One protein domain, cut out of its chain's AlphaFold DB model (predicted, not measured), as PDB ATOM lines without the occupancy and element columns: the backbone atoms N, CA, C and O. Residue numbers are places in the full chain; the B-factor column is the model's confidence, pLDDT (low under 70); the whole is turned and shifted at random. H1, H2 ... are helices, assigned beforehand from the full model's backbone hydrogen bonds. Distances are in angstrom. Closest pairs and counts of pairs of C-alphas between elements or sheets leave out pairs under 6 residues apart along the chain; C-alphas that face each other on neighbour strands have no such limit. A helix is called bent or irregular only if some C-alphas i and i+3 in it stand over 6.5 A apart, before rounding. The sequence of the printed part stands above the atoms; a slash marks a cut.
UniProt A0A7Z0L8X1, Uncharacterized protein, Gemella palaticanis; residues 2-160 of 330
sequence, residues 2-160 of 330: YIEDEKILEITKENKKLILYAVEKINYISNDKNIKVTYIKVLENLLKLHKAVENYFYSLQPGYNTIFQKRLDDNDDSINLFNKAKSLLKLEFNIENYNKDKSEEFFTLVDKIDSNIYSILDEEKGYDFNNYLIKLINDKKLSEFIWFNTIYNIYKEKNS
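Overview. This is residues 2 to 160 of the 330 residues of an uncharacterized protein of Gemella palaticanis (UniProt A0A7Z0L8X1). Four helices, H1, H2, H4 and H5, lie roughly side by side in an up-and-down bundle, each running against the one before it; H4 and H5 are on different sides of the H1 and H2 pair. A hairpin of H6 and H7 crosses this bundle, while short H3 lies off it and residues 62 to 67 stick out. The printed part has 159 residues with seven named helices, H1 to H7 in chain order, and no named strand: all helix. It is compact, with a radius of gyration of the C-alphas of 16.6 A, and spans 52 by 35 by 32 A.

Along the chain. H1, residues 2 to 28, begins at C-alpha 2 (-5.017, -36.263, 21.219) and is 41.0 A long; it is irregular, with C-alphas 24 and 27 7.6 A apart. H2, residues 33 to 59, is 39.4 A long, and H5, residues 100 to 122, 32.4 A. H3 is residues 67 to 73, H4 78 to 89, H6 128 to 138, and H7 142 to 156, ending at C-alpha 156 (-22.398, -33.649, 38.178).

Arrangement. H2 is the hub. The hairpin H1 and H2 touches closest at C-alphas 12 and 50, 5.5 A, at a shallow tilt of 15 degrees. H1 touches H5 at C-alphas 22 and 106, 5.5 A. With residues 16 to 27 alone, H1 touches H4 at C-alphas 20 and 82, 6.0 A. H7 is about perpendicular to H2, 89 degrees; their closest C-alphas, 49 and 148, are 6.1 A apart. H2 and H6 only just touch, with 3 pairs of C-alphas within 8 A, closest 56 and 132, 6.2 A. H3 touches no helix but is near H2. Every O i to N i+4 pair is within hydrogen-bond range in H2, H3, H4, H5 and H7; H1 has 19 of 23, H6 6 of 7.

Size, cuts and confidence. The farthest C-alphas, Gly 63 and Glu 96, are 53.3 A apart. The printed part has no cut and no long link. Its mean pLDDT is 73.2; 70 residues are under 70, among them residues 57 to 75 and 133 to 147.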
ATOM      1  N   TYR A   2      -4.868 -34.986  21.971       41.62
ATOM      2  CA  TYR A   2      -5.017 -36.263  21.219       41.62
ATOM      3  C   TYR A   2      -5.161 -37.554  22.055       41.62
ATOM      4  O   TYR A   2      -5.928 -38.436  21.689       41.62
ATOM      5  N   ILE A   3      -4.441 -37.671  23.176       46.62
ATOM      6  CA  ILE A   3      -4.489 -38.858  24.052       46.62
ATOM      7  C   ILE A   3      -5.802 -38.921  24.857       46.62
ATOM      8  O   ILE A   3      -6.268 -40.005  25.193       46.62
ATOM      9  N   GLU A   4      -6.410 -37.770  25.156       59.91
ATOM     10  CA  GLU A   4      -7.664 -37.685  25.919       59.91
ATOM     11  C   GLU A   4      -8.865 -38.054  25.030       59.91
ATOM     12  O   GLU A   4      -9.743 -38.798  25.460       59.91
ATOM     13  N   ASP A   5      -8.852 -37.658  23.753       61.97
ATOM     14  CA  ASP A   5      -9.940 -37.963  22.811       61.97
ATOM     15  C   ASP A   5      -9.993 -39.456  22.426       61.97
ATOM     16  O   ASP A   5     -11.073 -40.048  22.327       61.97
ATOM     17  N   GLU A   6      -8.833 -40.105  22.243       65.94
ATOM     18  CA  GLU A   6      -8.768 -41.557  22.002       65.94
ATOM     19  C   GLU A   6      -9.245 -42.359  23.221       65.94
ATOM     20  O   GLU A   6      -9.935 -43.369  23.060       65.94
ATOM     21  N   LYS A   7      -8.956 -41.868  24.432       75.00
ATOM     22  CA  LYS A   7      -9.411 -42.462  25.693       75.00
ATOM     23  C   LYS A   7     -10.935 -42.386  25.834       75.00
ATOM     24  O   LYS A   7     -11.560 -43.394  26.155       75.00
ATOM     25  N   ILE A   8     -11.558 -41.243  25.531       76.69
ATOM     26  CA  ILE A   8     -13.027 -41.099  25.557       76.69
ATOM     27  C   ILE A   8     -13.687 -42.052  24.551       76.69
ATOM     28  O   ILE A   8     -14.693 -42.698  24.864       76.69
ATOM     29  N   LEU A   9     -13.110 -42.206  23.355       76.19
ATOM     30  CA  LEU A   9     -13.617 -43.148  22.356       76.19
ATOM     31  C   LEU A   9     -13.510 -44.611  22.814       76.19
ATOM     32  O   LEU A   9     -14.388 -45.428  22.532       76.19
ATOM     33  N   GLU A  10     -12.426 -44.974  23.490       82.00
ATOM     34  CA  GLU A  10     -12.257 -46.321  24.029       82.00
ATOM     35  C   GLU A  10     -13.269 -46.603  25.147       82.00
ATOM     36  O   GLU A  10     -13.949 -47.632  25.109       82.00
ATOM     37  N   ILE A  11     -13.454 -45.652  26.070       84.25
ATOM     38  CA  ILE A  11     -14.426 -45.761  27.167       84.25
ATOM     39  C   ILE A  11     -15.857 -45.864  26.621       84.25
ATOM     40  O   ILE A  11     -16.620 -46.731  27.046       84.25
ATOM     41  N   THR A  12     -16.234 -45.028  25.650       86.00
ATOM     42  CA  THR A  12     -17.575 -45.056  25.033       86.00
ATOM     43  C   THR A  12     -17.838 -46.367  24.287       86.00
ATOM     44  O   THR A  12     -18.912 -46.952  24.448       86.00
ATOM     45  N   LYS A  13     -16.860 -46.898  23.540       86.56
ATOM     46  CA  LYS A  13     -16.963 -48.219  22.893       86.56
ATOM     47  C   LYS A  13     -17.117 -49.352  23.898       86.56
ATOM     48  O   LYS A  13     -17.921 -50.256  23.670       86.56
ATOM     49  N   GLU A  14     -16.352 -49.326  24.982       90.31
ATOM     50  CA  GLU A  14     -16.454 -50.347  26.018       90.31
ATOM     51  C   GLU A  14     -17.811 -50.276  26.725       90.31
ATOM     52  O   GLU A  14     -18.490 -51.296  26.853       90.31
ATOM     53  N   ASN A  15     -18.289 -49.075  27.057       91.56
ATOM     54  CA  ASN A  15     -19.617 -48.906  27.639       91.56
ATOM     55  C   ASN A  15     -20.741 -49.396  26.730       91.56
ATOM     56  O   ASN A  15     -21.662 -50.047  27.217       91.56
ATOM     57  N   LYS A  16     -20.669 -49.161  25.415       92.00
ATOM     58  CA  LYS A  16     -21.656 -49.711  24.472       92.00
ATOM     59  C   LYS A  16     -21.727 -51.239  24.551       92.00
ATOM     60  O   LYS A  16     -22.827 -51.788  24.564       92.00
ATOM     61  N   LYS A  17     -20.591 -51.937  24.678       93.25
ATOM     62  CA  LYS A  17     -20.578 -53.400  24.877       93.25
ATOM     63  C   LYS A  17     -21.180 -53.799  26.221       93.25
ATOM     64  O   LYS A  17     -21.993 -54.717  26.264       93.25
ATOM     65  N   LEU A  18     -20.810 -53.111  27.303       94.69
ATOM     66  CA  LEU A  18     -21.356 -53.373  28.639       94.69
ATOM     67  C   LEU A  18     -22.880 -53.199  28.665       94.69
ATOM     68  O   LEU A  18     -23.579 -54.044  29.220       94.69
ATOM     69  N   ILE A  19     -23.397 -52.159  28.005       93.56
ATOM     70  CA  ILE A  19     -24.834 -51.909  27.849       93.56
ATOM     71  C   ILE A  19     -25.510 -53.070  27.113       93.56
ATOM     72  O   ILE A  19     -26.536 -53.565  27.576       93.56
ATOM     73  N   LEU A  20     -24.937 -53.542  26.001       94.38
ATOM     74  CA  LEU A  20     -25.484 -54.682  25.254       94.38
ATOM     75  C   LEU A  20     -25.535 -55.953  26.116       94.38
ATOM     76  O   LEU A  20     -26.579 -56.603  26.172       94.38
ATOM     77  N   TYR A  21     -24.467 -56.253  26.860       94.31
ATOM     78  CA  TYR A  21     -24.449 -57.385  27.793       94.31
ATOM     79  C   TYR A  21     -25.445 -57.231  28.947       94.31
ATOM     80  O   TYR A  21     -26.021 -58.220  29.404       94.31
ATOM     81  N   ALA A  22     -25.671 -56.006  29.428       93.69
ATOM     82  CA  ALA A  22     -26.640 -55.741  30.483       93.69
ATOM     83  C   ALA A  22     -28.076 -56.003  29.997       93.69
ATOM     84  O   ALA A  22     -28.855 -56.646  30.702       93.69
ATOM     85  N   VAL A  23     -28.417 -55.587  28.772       91.75
ATOM     86  CA  VAL A  23     -29.751 -55.809  28.181       91.75
ATOM     87  C   VAL A  23     -30.098 -57.292  28.115       91.75
ATOM     88  O   VAL A  23     -31.208 -57.666  28.478       91.75
ATOM     89  N   GLU A  24     -29.160 -58.148  27.709       92.81
ATOM     90  CA  GLU A  24     -29.375 -59.601  27.594       92.81
ATOM     91  C   GLU A  24     -29.758 -60.267  28.926       92.81
ATOM     92  O   GLU A  24     -30.375 -61.334  28.944       92.81
ATOM     93  N   LYS A  25     -29.428 -59.633  30.056       93.56
ATOM     94  CA  LYS A  25     -29.680 -60.170  31.397       93.56
ATOM     95  C   LYS A  25     -30.986 -59.683  32.011       93.56
ATOM     96  O   LYS A  25     -31.394 -60.241  33.025       93.56
ATOM     97  N   ILE A  26     -31.674 -58.714  31.397       86.94
ATOM     98  CA  ILE A  26     -32.828 -58.019  31.993       86.94
ATOM     99  C   ILE A  26     -33.941 -58.948  32.456       86.94
ATOM    100  O   ILE A  26     -34.562 -58.692  33.483       86.94
ATOM    101  N   ASN A  27     -34.189 -60.043  31.745       85.38
ATOM    102  CA  ASN A  27     -35.236 -60.967  32.158       85.38
ATOM    103  C   ASN A  27     -34.983 -61.540  33.560       85.38
ATOM    104  O   ASN A  27     -35.933 -61.727  34.304       85.38
ATOM    105  N   TYR A  28     -33.722 -61.698  33.960       92.25
ATOM    106  CA  TYR A  28     -33.328 -62.381  35.189       92.25
ATOM    107  C   TYR A  28     -33.148 -61.460  36.410       92.25
ATOM    108  O   TYR A  28     -32.887 -61.963  37.499       92.25
ATOM    109  N   ILE A  29     -33.271 -60.135  36.262       87.56
ATOM    110  CA  ILE A  29     -32.892 -59.171  37.320       87.56
ATOM    111  C   ILE A  29     -33.999 -58.902  38.346       87.56
ATOM    112  O   ILE A  29     -33.737 -58.403  39.434       87.56
ATOM    113  N   SER A  30     -35.255 -59.177  37.995       81.81
ATOM    114  CA  SER A  30     -36.420 -58.950  38.855       81.81
ATOM    115  C   SER A  30     -37.620 -59.718  38.310       81.81
ATOM    116  O   SER A  30     -37.695 -59.938  37.109       81.81
ATOM    117  N   ASN A  31     -38.589 -60.083  39.151       78.25
ATOM    118  CA  ASN A  31     -39.904 -60.535  38.672       78.25
ATOM    119  C   ASN A  31     -40.854 -59.355  38.384       78.25
ATOM    120  O   ASN A  31     -41.890 -59.531  37.750       78.25
ATOM    121  N   ASP A  32     -40.486 -58.141  38.798       72.25
ATOM    122  CA  ASP A  32     -41.249 -56.927  38.532       72.25
ATOM    123  C   ASP A  32     -40.997 -56.424  37.102       72.25
ATOM    124  O   ASP A  32     -39.890 -56.010  36.734       72.25
ATOM    125  N   LYS A  33     -42.059 -56.435  36.294       65.88
ATOM    126  CA  LYS A  33     -42.057 -55.966  34.908       65.88
ATOM    127  C   LYS A  33     -41.656 -54.496  34.788       65.88
ATOM    128  O   LYS A  33     -40.954 -54.145  33.841       65.88
ATOM    129  N   ASN A  34     -42.080 -53.646  35.718       59.16
ATOM    130  CA  ASN A  34     -41.787 -52.218  35.672       59.16
ATOM    131  C   ASN A  34     -40.290 -51.986  35.849       59.16
ATOM    132  O   ASN A  34     -39.693 -51.254  35.065       59.16
ATOM    133  N   ILE A  35     -39.653 -52.718  36.769       66.31
ATOM    134  CA  ILE A  35     -38.196 -52.683  36.949       66.31
ATOM    135  C   ILE A  35     -37.479 -53.079  35.647       66.31
ATOM    136  O   ILE A  35     -36.584 -52.360  35.200       66.31
ATOM    137  N   LYS A  36     -37.904 -54.168  34.989       66.62
ATOM    138  CA  LYS A  36     -37.328 -54.595  33.699       66.62
ATOM    139  C   LYS A  36     -37.476 -53.514  32.617       66.62
ATOM    140  O   LYS A  36     -36.513 -53.210  31.916       66.62
ATOM    141  N   VAL A  37     -38.668 -52.923  32.476       65.38
ATOM    142  CA  VAL A  37     -38.951 -51.866  31.484       65.38
ATOM    143  C   VAL A  37     -38.099 -50.623  31.735       65.38
ATOM    144  O   VAL A  37     -37.538 -50.076  30.783       65.38
ATOM    145  N   THR A  38     -37.974 -50.188  32.988       63.31
ATOM    146  CA  THR A  38     -37.178 -49.011  33.353       63.31
ATOM    147  C   THR A  38     -35.709 -49.217  32.995       63.31
ATOM    148  O   THR A  38     -35.131 -48.367  32.318       63.31
ATOM    149  N   TYR A  39     -35.123 -50.373  33.326       73.69
ATOM    150  CA  TYR A  39     -33.740 -50.670  32.942       73.69
ATOM    151  C   TYR A  39     -33.533 -50.714  31.424       73.69
ATOM    152  O   TYR A  39     -32.548 -50.159  30.944       73.69
ATOM    153  N   ILE A  40     -34.467 -51.281  30.644       72.12
ATOM    154  CA  ILE A  40     -34.388 -51.225  29.170       72.12
ATOM    155  C   ILE A  40     -34.332 -49.769  28.696       72.12
ATOM    156  O   ILE A  40     -33.493 -49.430  27.866       72.12
ATOM    157  N   LYS A  41     -35.217 -48.907  29.211       68.69
ATOM    158  CA  LYS A  41     -35.286 -47.495  28.804       68.69
ATOM    159  C   LYS A  41     -34.008 -46.736  29.155       68.69
ATOM    160  O   LYS A  41     -33.501 -45.996  28.318       68.69
ATOM    161  N   VAL A  42     -33.481 -46.922  30.363       69.88
ATOM    162  CA  VAL A  42     -32.251 -46.247  30.801       69.88
ATOM    163  C   VAL A  42     -31.057 -46.706  29.967       69.88
ATOM    164  O   VAL A  42     -30.354 -45.868  29.408       69.88
ATOM    165  N   LEU A  43     -30.879 -48.017  29.779       80.12
ATOM    166  CA  LEU A  43     -29.798 -48.567  28.952       80.12
ATOM    167  C   LEU A  43     -29.881 -48.104  27.487       80.12
ATOM    168  O   LEU A  43     -28.855 -47.822  26.871       80.12
ATOM    169  N   GLU A  44     -31.088 -47.972  26.929       81.31
ATOM    170  CA  GLU A  44     -31.289 -47.456  25.570       81.31
ATOM    171  C   GLU A  44     -30.829 -45.995  25.443       81.31
ATOM    172  O   GLU A  44     -30.152 -45.629  24.480       81.31
ATOM    173  N   ASN A  45     -31.182 -45.149  26.414       74.38
ATOM    174  CA  ASN A  45     -30.798 -43.737  26.404       74.38
ATOM    175  C   ASN A  45     -29.313 -43.536  26.713       74.38
ATOM    176  O   ASN A  45     -28.690 -42.660  26.121       74.38
ATOM    177  N   LEU A  46     -28.721 -44.395  27.541       81.12
ATOM    178  CA  LEU A  46     -27.278 -44.444  27.764       81.12
ATOM    179  C   LEU A  46     -26.497 -44.759  26.492       81.12
ATOM    180  O   LEU A  46     -25.491 -44.119  26.190       81.12
ATOM    181  N   LEU A  47     -26.990 -45.710  25.701       85.44
ATOM    182  CA  LEU A  47     -26.381 -46.042  24.420       85.44
ATOM    183  C   LEU A  47     -26.384 -44.834  23.469       85.44
ATOM    184  O   LEU A  47     -25.376 -44.540  22.823       85.44
ATOM    185  N   LYS A  48     -27.511 -44.110  23.422       82.75
ATOM    186  CA  LYS A  48     -27.655 -42.871  22.642       82.75
ATOM    187  C   LYS A  48     -26.747 -41.762  23.181       82.75
ATOM    188  O   LYS A  48     -26.131 -41.064  22.379       82.75
ATOM    189  N   LEU A  49     -26.603 -41.648  24.502       81.81
ATOM    190  CA  LEU A  49     -25.715 -40.680  25.146       81.81
ATOM    191  C   LEU A  49     -24.258 -40.914  24.746       81.81
ATOM    192  O   LEU A  49     -23.579 -39.967  24.376       81.81
ATOM    193  N   HIS A  50     -23.772 -42.157  24.743       84.62
ATOM    194  CA  HIS A  50     -22.397 -42.432  24.311       84.62
ATOM    195  C   HIS A  50     -22.151 -42.028  22.856       84.62
ATOM    196  O   HIS A  50     -21.102 -41.467  22.551       84.62
ATOM    197  N   LYS A  51     -23.130 -42.239  21.968       81.12
ATOM    198  CA  LYS A  51     -23.047 -41.756  20.581       81.12
ATOM    199  C   LYS A  51     -23.039 -40.226  20.503       81.12
ATOM    200  O   LYS A  51     -22.365 -39.649  19.655       81.12
ATOM    201  N   ALA A  52     -23.788 -39.569  21.378       77.62
ATOM    202  CA  ALA A  52     -23.813 -38.119  21.499       77.62
ATOM    203  C   ALA A  52     -22.492 -37.537  22.013       77.62
ATOM    204  O   ALA A  52     -21.977 -36.602  21.410       77.62
ATOM    205  N   VAL A  53     -21.925 -38.125  23.069       77.38
ATOM    206  CA  VAL A  53     -20.610 -37.776  23.624       77.38
ATOM    207  C   VAL A  53     -19.534 -37.912  22.556       77.38
ATOM    208  O   VAL A  53     -18.784 -36.969  22.330       77.38
ATOM    209  N   GLU A  54     -19.508 -39.044  21.850       76.88
ATOM    210  CA  GLU A  54     -18.646 -39.248  20.687       76.88
ATOM    211  C   GLU A  54     -18.795 -38.075  19.705       76.88
ATOM    212  O   GLU A  54     -17.852 -37.312  19.507       76.88
ATOM    213  N   ASN A  55     -19.997 -37.861  19.158       72.50
ATOM    214  CA  ASN A  55     -20.268 -36.788  18.195       72.50
ATOM    215  C   ASN A  55     -19.862 -35.390  18.697       72.50
ATOM    216  O   ASN A  55     -19.422 -34.559  17.900       72.50
ATOM    217  N   TYR A  56     -20.024 -35.122  19.994       71.12
ATOM    218  CA  TYR A  56     -19.665 -33.857  20.618       71.12
ATOM    219  C   TYR A  56     -18.149 -33.629  20.626       71.12
ATOM    220  O   TYR A  56     -17.689 -32.660  20.016       71.12
ATOM    221  N   PHE A  57     -17.375 -34.533  21.237       64.44
ATOM    222  CA  PHE A  57     -15.915 -34.404  21.304       64.44
ATOM    223  C   PHE A  57     -15.287 -34.354  19.900       64.44
ATOM    224  O   PHE A  57     -14.319 -33.628  19.678       64.44
ATOM    225  N   TYR A  58     -15.898 -35.009  18.904       61.88
ATOM    226  CA  TYR A  58     -15.474 -34.892  17.505       61.88
ATOM    227  C   TYR A  58     -15.724 -33.519  16.877       61.88
ATOM    228  O   TYR A  58     -14.902 -33.048  16.090       61.88
ATOM    229  N   SER A  59     -16.837 -32.858  17.208       59.16
ATOM    230  CA  SER A  59     -17.180 -31.549  16.632       59.16
ATOM    231  C   SER A  59     -16.182 -30.439  16.992       59.16
ATOM    232  O   SER A  59     -16.097 -29.436  16.284       59.16
ATOM    233  N   LEU A  60     -15.371 -30.649  18.033       59.50
ATOM    234  CA  LEU A  60     -14.323 -29.731  18.473       59.50
ATOM    235  C   LEU A  60     -13.024 -29.821  17.638       59.50
ATOM    236  O   LEU A  60     -12.157 -28.959  17.785       59.50
ATOM    237  N   GLN A  61     -12.865 -30.812  16.744       57.28
ATOM    238  CA  GLN A  61     -11.640 -31.010  15.944       57.28
ATOM    239  C   GLN A  61     -11.894 -31.083  14.420       57.28
ATOM    240  O   GLN A  61     -11.933 -32.166  13.830       57.28
ATOM    241  N   PRO A  62     -11.973 -29.933  13.720       50.28
ATOM    242  CA  PRO A  62     -12.284 -29.871  12.284       50.28
ATOM    243  C   PRO A  62     -11.225 -30.484  11.337       50.28
ATOM    244  O   PRO A  62     -11.486 -30.634  10.144       50.28
ATOM    245  N   GLY A  63     -10.041 -30.872  11.833       52.59
ATOM    246  CA  GLY A  63      -8.932 -31.405  11.025       52.59
ATOM    247  C   GLY A  63      -9.058 -32.868  10.561       52.59
ATOM    248  O   GLY A  63      -8.271 -33.294   9.718       52.59
ATOM    249  N   TYR A  64     -10.031 -33.639  11.067       50.72
ATOM    250  CA  TYR A  64     -10.108 -35.106  10.877       50.72
ATOM    251  C   TYR A  64     -11.381 -35.612  10.172       50.72
ATOM    252  O   TYR A  64     -11.674 -36.812  10.167       50.72
ATOM    253  N   ASN A  65     -12.111 -34.701   9.526       54.47
ATOM    254  CA  ASN A  65     -13.524 -34.855   9.173       54.47
ATOM    255  C   ASN A  65     -13.870 -36.032   8.226       54.47
ATOM    256  O   ASN A  65     -14.982 -36.531   8.260       54.47
ATOM    257  N   THR A  66     -12.957 -36.540   7.388       54.12
ATOM    258  CA  THR A  66     -13.328 -37.537   6.352       54.12
ATOM    259  C   THR A  66     -12.979 -38.990   6.675       54.12
ATOM    260  O   THR A  66     -13.713 -39.889   6.277       54.12
ATOM    261  N   ILE A  67     -11.883 -39.259   7.391       51.66
ATOM    262  CA  ILE A  67     -11.440 -40.634   7.701       51.66
ATOM    263  C   ILE A  67     -12.107 -41.154   8.980       51.66
ATOM    264  O   ILE A  67     -12.442 -42.336   9.065       51.66
ATOM    265  N   PHE A  68     -12.325 -40.287   9.972       53.22
ATOM    266  CA  PHE A  68     -12.934 -40.674  11.246       53.22
ATOM    267  C   PHE A  68     -14.459 -40.718  11.197       53.22
ATOM    268  O   PHE A  68     -15.036 -41.641  11.762       53.22
ATOM    269  N   GLN A  69     -15.105 -39.823  10.444       54.69
ATOM    270  CA  GLN A  69     -16.543 -39.916  10.183       54.69
ATOM    271  C   GLN A  69     -16.882 -41.220   9.452       54.69
ATOM    272  O   GLN A  69     -17.772 -41.944   9.876       54.69
ATOM    273  N   LYS A  70     -16.036 -41.637   8.499       52.69
ATOM    274  CA  LYS A  70     -16.101 -42.982   7.908       52.69
ATOM    275  C   LYS A  70     -15.972 -44.112   8.937       52.69
ATOM    276  O   LYS A  70     -16.678 -45.099   8.844       52.69
ATOM    277  N   ARG A  71     -15.101 -43.990   9.945       55.47
ATOM    278  CA  ARG A  71     -14.956 -45.006  11.012       55.47
ATOM    279  C   ARG A  71     -16.147 -45.049  11.982       55.47
ATOM    280  O   ARG A  71     -16.385 -46.106  12.560       55.47
ATOM    281  N   LEU A  72     -16.848 -43.931  12.180       56.62
ATOM    282  CA  LEU A  72     -18.053 -43.827  13.015       56.62
ATOM    283  C   LEU A  72     -19.319 -44.281  12.284       56.62
ATOM    284  O   LEU A  72     -20.178 -44.904  12.912       56.62
ATOM    285  N   ASP A  73     -19.415 -43.961  10.994       55.31
ATOM    286  CA  ASP A  73     -20.562 -44.259  10.137       55.31
ATOM    287  C   ASP A  73     -20.499 -45.685   9.570       55.31
ATOM    288  O   ASP A  73     -21.536 -46.332   9.453       55.31
ATOM    289  N   ASP A  74     -19.306 -46.227   9.284       52.34
ATOM    290  CA  ASP A  74     -19.207 -47.524   8.597       52.34
ATOM    291  C   ASP A  74     -19.368 -48.752   9.521       52.34
ATOM    292  O   ASP A  74     -19.448 -49.854   8.989       52.34
ATOM    293  N   ASN A  75     -19.408 -48.640  10.863       59.12
ATOM    294  CA  ASN A  75     -19.366 -49.842  11.734       59.12
ATOM    295  C   ASN A  75     -20.039 -49.777  13.127       59.12
ATOM    296  O   ASN A  75     -19.926 -50.743  13.887       59.12
ATOM    297  N   ASP A  76     -20.721 -48.696  13.519       73.25
ATOM    298  CA  ASP A  76     -21.403 -48.656  14.826       73.25
ATOM    299  C   ASP A  76     -22.827 -49.233  14.751       73.25
ATOM    300  O   ASP A  76     -23.812 -48.507  14.629       73.25
ATOM    301  N   ASP A  77     -22.928 -50.560  14.843       83.38
ATOM    302  CA  ASP A  77     -24.203 -51.296  14.811       83.38
ATOM    303  C   ASP A  77     -24.893 -51.383  16.188       83.38
ATOM    304  O   ASP A  77     -25.863 -52.120  16.374       83.38
ATOM    305  N   SER A  78     -24.408 -50.643  17.193       86.12
ATOM    306  CA  SER A  78     -24.810 -50.833  18.593       86.12
ATOM    307  C   SER A  78     -26.315 -50.661  18.817       86.12
ATOM    308  O   SER A  78     -26.911 -51.417  19.579       86.12
ATOM    309  N   ILE A  79     -26.962 -49.711  18.130       84.88
ATOM    310  CA  ILE A  79     -28.417 -49.487  18.234       84.88
ATOM    311  C   ILE A  79     -29.202 -50.671  17.651       84.88
ATOM    312  O   ILE A  79     -30.197 -51.105  18.233       84.88
ATOM    313  N   ASN A  80     -28.761 -51.229  16.523       85.06
ATOM    314  CA  ASN A  80     -29.417 -52.388  15.919       85.06
ATOM    315  C   ASN A  80     -29.206 -53.643  16.770       85.06
ATOM    316  O   ASN A  80     -30.160 -54.391  16.996       85.06
ATOM    317  N   LEU A  81     -27.998 -53.840  17.306       89.00
ATOM    318  CA  LEU A  81     -27.699 -54.911  18.258       89.00
ATOM    319  C   LEU A  81     -28.555 -54.789  19.522       89.00
ATOM    320  O   LEU A  81     -29.125 -55.784  19.968       89.00
ATOM    321  N   PHE A  82     -28.729 -53.575  20.043       88.69
ATOM    322  CA  PHE A  82     -29.605 -53.308  21.180       88.69
ATOM    323  C   PHE A  82     -31.057 -53.673  20.862       88.69
ATOM    324  O   PHE A  82     -31.703 -54.393  21.623       88.69
ATOM    325  N   ASN A  83     -31.571 -53.237  19.709       82.06
ATOM    326  CA  ASN A  83     -32.927 -53.560  19.264       82.06
ATOM    327  C   ASN A  83     -33.129 -55.070  19.082       82.06
ATOM    328  O   ASN A  83     -34.175 -55.608  19.455       82.06
ATOM    329  N   LYS A  84     -32.114 -55.770  18.568       82.75
ATOM    330  CA  LYS A  84     -32.110 -57.227  18.456       82.75
ATOM    331  C   LYS A  84     -32.142 -57.886  19.834       82.75
ATOM    332  O   LYS A  84     -33.030 -58.704  20.066       82.75
ATOM    333  N   ALA A  85     -31.270 -57.494  20.764       80.56
ATOM    334  CA  ALA A  85     -31.259 -58.010  22.135       80.56
ATOM    335  C   ALA A  85     -32.610 -57.773  22.836       80.56
ATOM    336  O   ALA A  85     -33.229 -58.711  23.335       80.56
ATOM    337  N   LYS A  86     -33.149 -56.551  22.751       79.69
ATOM    338  CA  LYS A  86     -34.480 -56.178  23.257       79.69
ATOM    339  C   LYS A  86     -35.598 -57.040  22.664       79.69
ATOM    340  O   LYS A  86     -36.542 -57.392  23.368       79.69
ATOM    341  N   SER A  87     -35.515 -57.398  21.380       72.25
ATOM    342  CA  SER A  87     -36.509 -58.267  20.740       72.25
ATOM    343  C   SER A  87     -36.490 -59.698  21.288       72.25
ATOM    344  O   SER A  87     -37.557 -60.288  21.456       72.25
ATOM    345  N   LEU A  88     -35.305 -60.219  21.630       77.06
ATOM    346  CA  LEU A  88     -35.123 -61.560  22.190       77.06
ATOM    347  C   LEU A  88     -35.679 -61.668  23.615       77.06
ATOM    348  O   LEU A  88     -36.201 -62.718  23.986       77.06
ATOM    349  N   LEU A  89     -35.670 -60.569  24.380       76.12
ATOM    350  CA  LEU A  89     -36.230 -60.542  25.736       76.12
ATOM    351  C   LEU A  89     -37.723 -60.892  25.781       76.12
ATOM    352  O   LEU A  89     -38.180 -61.443  26.780       76.12
ATOM    353  N   LYS A  90     -38.480 -60.612  24.707       72.19
ATOM    354  CA  LYS A  90     -39.945 -60.783  24.655       72.19
ATOM    355  C   LYS A  90     -40.410 -62.191  25.024       72.19
ATOM    356  O   LYS A  90     -41.484 -62.322  25.603       72.19
ATOM    357  N   LEU A  91     -39.621 -63.214  24.694       70.81
ATOM    358  CA  LEU A  91     -39.975 -64.618  24.921       70.81
ATOM    359  C   LEU A  91     -40.145 -64.950  26.409       70.81
ATOM    360  O   LEU A  91     -41.035 -65.716  26.760       70.81
ATOM    361  N   GLU A  92     -39.331 -64.344  27.275       71.06
ATOM    362  CA  GLU A  92     -39.309 -64.654  28.712       71.06
ATOM    363  C   GLU A  92     -39.660 -63.444  29.594       71.06
ATOM    364  O   GLU A  92     -39.502 -63.494  30.812       71.06
ATOM    365  N   PHE A  93     -40.134 -62.342  29.002       70.56
ATOM    366  CA  PHE A  93     -40.292 -61.066  29.709       70.56
ATOM    367  C   PHE A  93     -41.299 -61.138  30.867       70.56
ATOM    368  O   PHE A  93     -41.048 -60.596  31.946       70.56
ATOM    369  N   ASN A  94     -42.412 -61.845  30.644       67.94
ATOM    370  CA  ASN A  94     -43.500 -62.023  31.611       67.94
ATOM    371  C   ASN A  94     -43.343 -63.286  32.476       67.94
ATOM    372  O   ASN A  94     -44.254 -63.619  33.229       67.94
ATOM    373  N   ILE A  95     -42.241 -64.023  32.328       78.44
ATOM    374  CA  ILE A  95     -41.988 -65.232  33.114       78.44
ATOM    375  C   ILE A  95     -41.306 -64.822  34.423       78.44
ATOM    376  O   ILE A  95     -40.472 -63.915  34.439       78.44
ATOM    377  N   GLU A  96     -41.654 -65.495  35.518       86.31
ATOM    378  CA  GLU A  96     -40.900 -65.416  36.768       86.31
ATOM    379  C   GLU A  96     -39.603 -66.213  36.623       86.31
ATOM    380  O   GLU A  96     -39.562 -67.434  36.763       86.31
ATOM    381  N   ASN A  97     -38.535 -65.512  36.272       88.81
ATOM    382  CA  ASN A  97     -37.220 -66.080  36.001       88.81
ATOM    383  C   ASN A  97     -36.108 -65.308  36.711       88.81
ATOM    384  O   ASN A  97     -34.958 -65.362  36.279       88.81
ATOM    385  N   TYR A  98     -36.425 -64.612  37.806       91.81
ATOM    386  CA  TYR A  98     -35.408 -63.996  38.649       91.81
ATOM    387  C   TYR A  98     -34.289 -64.992  38.994       91.81
ATOM    388  O   TYR A  98     -34.535 -66.099  39.479       91.81
ATOM    389  N   ASN A  99     -33.046 -64.581  38.755       94.94
ATOM    390  CA  ASN A  99     -31.858 -65.348  39.084       94.94
ATOM    391  C   ASN A  99     -30.850 -64.425  39.765       94.94
ATOM    392  O   ASN A  99     -30.379 -63.457  39.168       94.94
ATOM    393  N   LYS A 100     -30.513 -64.754  41.015       93.31
ATOM    394  CA  LYS A 100     -29.638 -63.938  41.857       93.31
ATOM    395  C   LYS A 100     -28.265 -63.708  41.218       93.31
ATOM    396  O   LYS A 100     -27.853 -62.561  41.111       93.31
ATOM    397  N   ASP A 101     -27.609 -64.757  40.729       95.06
ATOM    398  CA  ASP A 101     -26.259 -64.658  40.157       95.06
ATOM    399  C   ASP A 101     -26.246 -63.779  38.896       95.06
ATOM    400  O   ASP A 101     -25.405 -62.894  38.743       95.06
ATOM    401  N   LYS A 102     -27.236 -63.956  38.009       93.44
ATOM    402  CA  LYS A 102     -27.398 -63.109  36.815       93.44
ATOM    403  C   LYS A 102     -27.755 -61.667  37.172       93.44
ATOM    404  O   LYS A 102     -27.362 -60.749  36.456       93.44
ATOM    405  N   SER A 103     -28.500 -61.464  38.257       90.81
ATOM    406  CA  SER A 103     -28.822 -60.136  38.771       90.81
ATOM    407  C   SER A 103     -27.584 -59.436  39.336       90.81
ATOM    408  O   SER A 103     -27.388 -58.255  39.070       90.81
ATOM    409  N   GLU A 104     -26.733 -60.140  40.081       91.62
ATOM    410  CA  GLU A 104     -25.464 -59.602  40.594       91.62
ATOM    411  C   GLU A 104     -24.502 -59.259  39.450       91.62
ATOM    412  O   GLU A 104     -23.890 -58.186  39.441       91.62
ATOM    413  N   GLU A 105     -24.425 -60.122  38.435       94.06
ATOM    414  CA  GLU A 105     -23.660 -59.855  37.217       94.06
ATOM    415  C   GLU A 105     -24.186 -58.608  36.492       94.06
ATOM    416  O   GLU A 105     -23.404 -57.733  36.119       94.06
ATOM    417  N   PHE A 106     -25.509 -58.481  36.344       93.12
ATOM    418  CA  PHE A 106     -26.139 -57.294  35.771       93.12
ATOM    419  C   PHE A 106     -25.768 -56.022  36.540       93.12
ATOM    420  O   PHE A 106     -25.333 -55.048  35.931       93.12
ATOM    421  N   PHE A 107     -25.883 -56.021  37.869       89.81
ATOM    422  CA  PHE A 107     -25.554 -54.834  38.660       89.81
ATOM    423  C   PHE A 107     -24.065 -54.492  38.623       89.81
ATOM    424  O   PHE A 107     -23.725 -53.315  38.626       89.81
ATOM    425  N   THR A 108     -23.194 -55.490  38.480       93.19
ATOM    426  CA  THR A 108     -21.762 -55.265  38.242       93.19
ATOM    427  C   THR A 108     -21.512 -54.587  36.891       93.19
ATOM    428  O   THR A 108     -20.621 -53.746  36.777       93.19
ATOM    429  N   LEU A 109     -22.279 -54.937  35.850       93.12
ATOM    430  CA  LEU A 109     -22.208 -54.251  34.555       93.12
ATOM    431  C   LEU A 109     -22.676 -52.800  34.676       93.12
ATOM    432  O   LEU A 109     -21.996 -51.918  34.158       93.12
ATOM    433  N   VAL A 110     -23.779 -52.553  35.391       88.50
ATOM    434  CA  VAL A 110     -24.274 -51.195  35.671       88.50
ATOM    435  C   VAL A 110     -23.207 -50.382  36.399       88.50
ATOM    436  O   VAL A 110     -22.818 -49.339  35.900       88.50
ATOM    437  N   ASP A 111     -22.613 -50.900  37.475       87.94
ATOM    438  CA  ASP A 111     -21.573 -50.176  38.225       87.94
ATOM    439  C   ASP A 111     -20.360 -49.793  37.354       87.94
ATOM    440  O   ASP A 111     -19.779 -48.713  37.508       87.94
ATOM    441  N   LYS A 112     -19.982 -50.649  36.396       91.50
ATOM    442  CA  LYS A 112     -18.917 -50.336  35.430       91.50
ATOM    443  C   LYS A 112     -19.339 -49.254  34.440       91.50
ATOM    444  O   LYS A 112     -18.541 -48.362  34.158       91.50
ATOM    445  N   ILE A 113     -20.570 -49.329  33.930       89.00
ATOM    446  CA  ILE A 113     -21.143 -48.304  33.050       89.00
ATOM    447  C   ILE A 113     -21.137 -46.952  33.763       89.00
ATOM    448  O   ILE A 113     -20.657 -45.974  33.185       89.00
ATOM    449  N   ASP A 114     -21.583 -46.926  35.021       83.06
ATOM    450  CA  ASP A 114     -21.611 -45.732  35.855       83.06
ATOM    451  C   ASP A 114     -20.220 -45.131  36.021       83.06
ATOM    452  O   ASP A 114     -20.014 -43.947  35.757       83.06
ATOM    453  N   SER A 115     -19.253 -45.958  36.419       86.00
ATOM    454  CA  SER A 115     -17.869 -45.525  36.646       86.00
ATOM    455  C   SER A 115     -17.246 -44.918  35.388       86.00
ATOM    456  O   SER A 115     -16.532 -43.917  35.448       86.00
ATOM    457  N   ASN A 116     -17.541 -45.504  34.229       86.75
ATOM    458  CA  ASN A 116     -17.037 -45.026  32.950       86.75
ATOM    459  C   ASN A 116     -17.652 -43.679  32.552       86.75
ATOM    460  O   ASN A 116     -16.948 -42.827  32.016       86.75
ATOM    461  N   ILE A 117     -18.938 -43.454  32.834       79.75
ATOM    462  CA  ILE A 117     -19.580 -42.162  32.556       79.75
ATOM    463  C   ILE A 117     -19.057 -41.085  33.499       79.75
ATOM    464  O   ILE A 117     -18.747 -39.992  33.031       79.75
ATOM    465  N   TYR A 118     -18.857 -41.409  34.780       79.31
ATOM    466  CA  TYR A 118     -18.135 -40.534  35.703       79.31
ATOM    467  C   TYR A 118     -16.780 -40.125  35.141       79.31
ATOM    468  O   TYR A 118     -16.484 -38.941  35.093       79.31
ATOM    469  N   SER A 119     -15.983 -41.079  34.656       79.62
ATOM    470  CA  SER A 119     -14.670 -40.765  34.085       79.62
ATOM    471  C   SER A 119     -14.750 -39.858  32.855       79.62
ATOM    472  O   SER A 119     -13.837 -39.068  32.649       79.62
ATOM    473  N   ILE A 120     -15.795 -39.980  32.029       76.12
ATOM    474  CA  ILE A 120     -15.995 -39.115  30.856       76.12
ATOM    475  C   ILE A 120     -16.380 -37.696  31.294       76.12
ATOM    476  O   ILE A 120     -15.874 -36.727  30.736       76.12
ATOM    477  N   LEU A 121     -17.297 -37.571  32.257       72.25
ATOM    478  CA  LEU A 121     -17.881 -36.286  32.647       72.25
ATOM    479  C   LEU A 121     -17.042 -35.520  33.681       72.25
ATOM    480  O   LEU A 121     -17.068 -34.298  33.677       72.25
ATOM    481  N   ASP A 122     -16.268 -36.199  34.528       69.88
ATOM    482  CA  ASP A 122     -15.342 -35.564  35.485       69.88
ATOM    483  C   ASP A 122     -14.148 -34.897  34.772       69.88
ATOM    484  O   ASP A 122     -13.607 -33.892  35.232       69.88
ATOM    485  N   GLU A 123     -13.762 -35.418  33.602       63.47
ATOM    486  CA  GLU A 123     -12.731 -34.821  32.741       63.47
ATOM    487  C   GLU A 123     -13.259 -33.631  31.905       63.47
ATOM    488  O   GLU A 123     -12.463 -32.903  31.304       63.47
ATOM    489  N   GLU A 124     -14.577 -33.385  31.892       63.22
ATOM    490  CA  GLU A 124     -15.219 -32.286  31.165       63.22
ATOM    491  C   GLU A 124     -14.960 -30.948  31.876       63.22
ATOM    492  O   GLU A 124     -15.548 -30.611  32.904       63.22
ATOM    493  N   LYS A 125     -14.017 -30.171  31.335       54.00
ATOM    494  CA  LYS A 125     -13.665 -28.851  31.862       54.00
ATOM    495  C   LYS A 125     -14.446 -27.765  31.132       54.00
ATOM    496  O   LYS A 125     -13.975 -27.262  30.119       54.00
ATOM    497  N   GLY A 126     -15.532 -27.296  31.743       51.16
ATOM    498  CA  GLY A 126     -16.086 -25.975  31.436       51.16
ATOM    499  C   GLY A 126     -17.418 -25.938  30.697       51.16
ATOM    500  O   GLY A 126     -17.599 -25.042  29.876       51.16
ATOM    501  N   TYR A 127     -18.367 -26.815  31.039       52.69
ATOM    502  CA  TYR A 127     -19.741 -26.769  30.512       52.69
ATOM    503  C   TYR A 127     -19.831 -27.001  29.007       52.69
ATOM    504  O   TYR A 127     -20.766 -26.581  28.326       52.69
ATOM    505  N   ASP A 128     -18.851 -27.695  28.472       61.19
ATOM    506  CA  ASP A 128     -18.619 -27.839  27.058       61.19
ATOM    507  C   ASP A 128     -19.682 -28.783  26.456       61.19
ATOM    508  O   ASP A 128     -20.260 -28.489  25.399       61.19
ATOM    509  N   PHE A 129     -20.093 -29.818  27.202       68.81
ATOM    510  CA  PHE A 129     -21.223 -30.689  26.852       68.81
ATOM    511  C   PHE A 129     -22.573 -29.945  26.808       68.81
ATOM    512  O   PHE A 129     -23.450 -30.315  26.022       68.81
ATOM    513  N   ASN A 130     -22.737 -28.836  27.543       65.38
ATOM    514  CA  ASN A 130     -23.960 -28.027  27.467       65.38
ATOM    515  C   ASN A 130     -24.165 -27.435  26.069       65.38
ATOM    516  O   ASN A 130     -25.302 -27.280  25.632       65.38
ATOM    517  N   ASN A 131     -23.092 -27.174  25.317       62.09
ATOM    518  CA  ASN A 131     -23.215 -26.734  23.927       62.09
ATOM    519  C   ASN A 131     -23.845 -27.820  23.037       62.09
ATOM    520  O   ASN A 131     -24.616 -27.508  22.127       62.09
ATOM    521  N   TYR A 132     -23.570 -29.100  23.312       70.19
ATOM    522  CA  TYR A 132     -24.248 -30.207  22.636       70.19
ATOM    523  C   TYR A 132     -25.723 -30.292  23.029       70.19
ATOM    524  O   TYR A 132     -26.581 -30.484  22.169       70.19
ATOM    525  N   LEU A 133     -26.031 -30.099  24.311       66.56
ATOM    526  CA  LEU A 133     -27.409 -30.058  24.797       66.56
ATOM    527  C   LEU A 133     -28.209 -28.918  24.134       66.56
ATOM    528  O   LEU A 133     -29.316 -29.145  23.648       66.56
ATOM    529  N   ILE A 134     -27.616 -27.729  23.998       59.97
ATOM    530  CA  ILE A 134     -28.195 -26.594  23.258       59.97
ATOM    531  C   ILE A 134     -28.410 -26.947  21.781       59.97
ATOM    532  O   ILE A 134     -29.463 -26.650  21.218       59.97
ATOM    533  N   LYS A 135     -27.462 -27.647  21.148       64.94
ATOM    534  CA  LYS A 135     -27.644 -28.131  19.775       64.94
ATOM    535  C   LYS A 135     -28.845 -29.071  19.652       64.94
ATOM    536  O   LYS A 135     -29.601 -28.949  18.695       64.94
ATOM    537  N   LEU A 136     -29.056 -29.979  20.604       63.25
ATOM    538  CA  LEU A 136     -30.231 -30.857  20.592       63.25
ATOM    539  C   LEU A 136     -31.541 -30.070  20.701       63.25
ATOM    540  O   LEU A 136     -32.517 -30.432  20.048       63.25
ATOM    541  N   ILE A 137     -31.555 -28.980  21.471       54.81
ATOM    542  CA  ILE A 137     -32.698 -28.061  21.525       54.81
ATOM    543  C   ILE A 137     -32.938 -27.435  20.143       54.81
ATOM    544  O   ILE A 137     -34.059 -27.497  19.634       54.81
ATOM    545  N   ASN A 138     -31.893 -26.910  19.496       54.00
ATOM    546  CA  ASN A 138     -31.991 -26.304  18.161       54.00
ATOM    547  C   ASN A 138     -32.453 -27.307  17.091       54.00
ATOM    548  O   ASN A 138     -33.305 -26.992  16.261       54.00
ATOM    549  N   ASP A 139     -31.959 -28.543  17.163       59.59
ATOM    550  CA  ASP A 139     -32.314 -29.641  16.259       59.59
ATOM    551  C   ASP A 139     -33.715 -30.227  16.548       59.59
ATOM    552  O   ASP A 139     -34.125 -31.193  15.899       59.59
ATOM    553  N   LYS A 140     -34.463 -29.669  17.515       53.72
ATOM    554  CA  LYS A 140     -35.776 -30.159  17.986       53.72
ATOM    555  C   LYS A 140     -35.738 -31.607  18.491       53.72
ATOM    556  O   LYS A 140     -36.732 -32.332  18.447       53.72
ATOM    557  N   LYS A 141     -34.585 -32.028  19.005       58.62
ATOM    558  CA  LYS A 141     -34.298 -33.350  19.576       58.62
ATOM    559  C   LYS A 141     -34.537 -33.365  21.078       58.62
ATOM    560  O   LYS A 141     -33.668 -33.684  21.886       58.62
ATOM    561  N   LEU A 142     -35.751 -32.986  21.458       52.41
ATOM    562  CA  LEU A 142     -36.122 -32.739  22.844       52.41
ATOM    563  C   LEU A 142     -35.962 -33.979  23.731       52.41
ATOM    564  O   LEU A 142     -35.392 -33.908  24.815       52.41
ATOM    565  N   SER A 143     -36.459 -35.132  23.278       52.84
ATOM    566  CA  SER A 143     -36.372 -36.348  24.085       52.84
ATOM    567  C   SER A 143     -34.918 -36.715  24.385       52.84
ATOM    568  O   SER A 143     -34.634 -37.162  25.491       52.84
ATOM    569  N   GLU A 144     -34.006 -36.522  23.430       64.38
ATOM    570  CA  GLU A 144     -32.575 -36.746  23.641       64.38
ATOM    571  C   GLU A 144     -31.960 -35.667  24.532       64.38
ATOM    572  O   GLU A 144     -31.214 -36.011  25.444       64.38
ATOM    573  N   PHE A 145     -32.319 -34.394  24.319       61.19
ATOM    574  CA  PHE A 145     -31.858 -33.279  25.146       61.19
ATOM    575  C   PHE A 145     -32.103 -33.568  26.621       61.19
ATOM    576  O   PHE A 145     -31.165 -33.530  27.410       61.19
ATOM    577  N   ILE A 146     -33.333 -33.917  26.992       54.75
ATOM    578  CA  ILE A 146     -33.603 -34.157  28.400       54.75
ATOM    579  C   ILE A 146     -32.891 -35.387  28.905       54.75
ATOM    580  O   ILE A 146     -32.297 -35.305  29.968       54.75
ATOM    581  N   TRP A 147     -32.958 -36.518  28.205       62.84
ATOM    582  CA  TRP A 147     -32.304 -37.718  28.719       62.84
ATOM    583  C   TRP A 147     -30.825 -37.459  28.977       62.84
ATOM    584  O   TRP A 147     -30.300 -37.864  30.010       62.84
ATOM    585  N   PHE A 148     -30.165 -36.728  28.083       72.25
ATOM    586  CA  PHE A 148     -28.760 -36.400  28.254       72.25
ATOM    587  C   PHE A 148     -28.547 -35.360  29.346       72.25
ATOM    588  O   PHE A 148     -27.608 -35.519  30.115       72.25
ATOM    589  N   ASN A 149     -29.432 -34.370  29.478       63.91
ATOM    590  CA  ASN A 149     -29.367 -33.380  30.549       63.91
ATOM    591  C   ASN A 149     -29.598 -34.001  31.936       63.91
ATOM    592  O   ASN A 149     -28.854 -33.731  32.872       63.91
ATOM    593  N   THR A 150     -30.594 -34.885  32.061       59.53
ATOM    594  CA  THR A 150     -30.849 -35.703  33.252       59.53
ATOM    595  C   THR A 150     -29.586 -36.447  33.641       59.53
ATOM    596  O   THR A 150     -29.107 -36.308  34.761       59.53
ATOM    597  N   ILE A 151     -29.044 -37.236  32.711       65.44
ATOM    598  CA  ILE A 151     -27.886 -38.078  32.986       65.44
ATOM    599  C   ILE A 151     -26.693 -37.200  33.379       65.44
ATOM    600  O   ILE A 151     -26.080 -37.434  34.414       65.44
ATOM    601  N   TYR A 152     -26.407 -36.160  32.598       68.81
ATOM    602  CA  TYR A 152     -25.304 -35.237  32.842       68.81
ATOM    603  C   TYR A 152     -25.362 -34.605  34.242       68.81
ATOM    604  O   TYR A 152     -24.376 -34.658  34.978       68.81
ATOM    605  N   ASN A 153     -26.523 -34.089  34.652       61.38
ATOM    606  CA  ASN A 153     -26.683 -33.461  35.965       61.38
ATOM    607  C   ASN A 153     -26.508 -34.442  37.126       61.38
ATOM    608  O   ASN A 153     -25.926 -34.091  38.145       61.38
ATOM    609  N   ILE A 154     -26.932 -35.690  36.964       62.47
ATOM    610  CA  ILE A 154     -26.817 -36.715  38.011       62.47
ATOM    611  C   ILE A 154     -25.361 -37.044  38.301       62.47
ATOM    612  O   ILE A 154     -24.947 -37.112  39.459       62.47
ATOM    613  N   TYR A 155     -24.566 -37.162  37.243       64.00
ATOM    614  CA  TYR A 155     -23.129 -37.340  37.370       64.00
ATOM    615  C   TYR A 155     -22.439 -36.107  37.950       64.00
ATOM    616  O   TYR A 155     -21.542 -36.246  38.783       64.00
ATOM    617  N   LYS A 156     -22.894 -34.902  37.590       64.69
ATOM    618  CA  LYS A 156     -22.398 -33.649  38.178       64.69
ATOM    619  C   LYS A 156     -22.685 -33.564  39.684       64.69
ATOM    620  O   LYS A 156     -21.844 -33.099  40.451       64.69
ATOM    621  N   GLU A 157     -23.845 -34.052  40.118       62.34
ATOM    622  CA  GLU A 157     -24.265 -34.105  41.524       62.34
ATOM    623  C   GLU A 157     -23.646 -35.269  42.315       62.34
ATOM    624  O   GLU A 157     -23.878 -35.380  43.518       62.34
ATOM    625  N   LYS A 158     -22.809 -36.099  41.680       64.12
ATOM    626  CA  LYS A 158     -22.186 -37.294  42.275       64.12
ATOM    627  C   LYS A 158     -23.191 -38.377  42.707       64.12
ATOM    628  O   LYS A 158     -22.910 -39.146  43.628       64.12
ATOM    629  N   ASN A 159     -24.320 -38.467  42.001       63.25
ATOM    630  CA  ASN A 159     -25.348 -39.498  42.166       63.25
ATOM    631  C   ASN A 159     -25.181 -40.657  41.157       63.25
ATOM    632  O   ASN A 159     -24.595 -40.496  40.086       63.25
ATOM    633  N   SER A 160     -25.669 -41.857  41.477       67.62
ATOM    634  CA  SER A 160     -25.524 -43.051  40.621       67.62
ATOM    635  C   SER A 160     -26.785 -43.358  39.806       67.62
ATOM    636  O   SER A 160     -27.884 -42.907  40.133       67.62
TER     637      SER A 160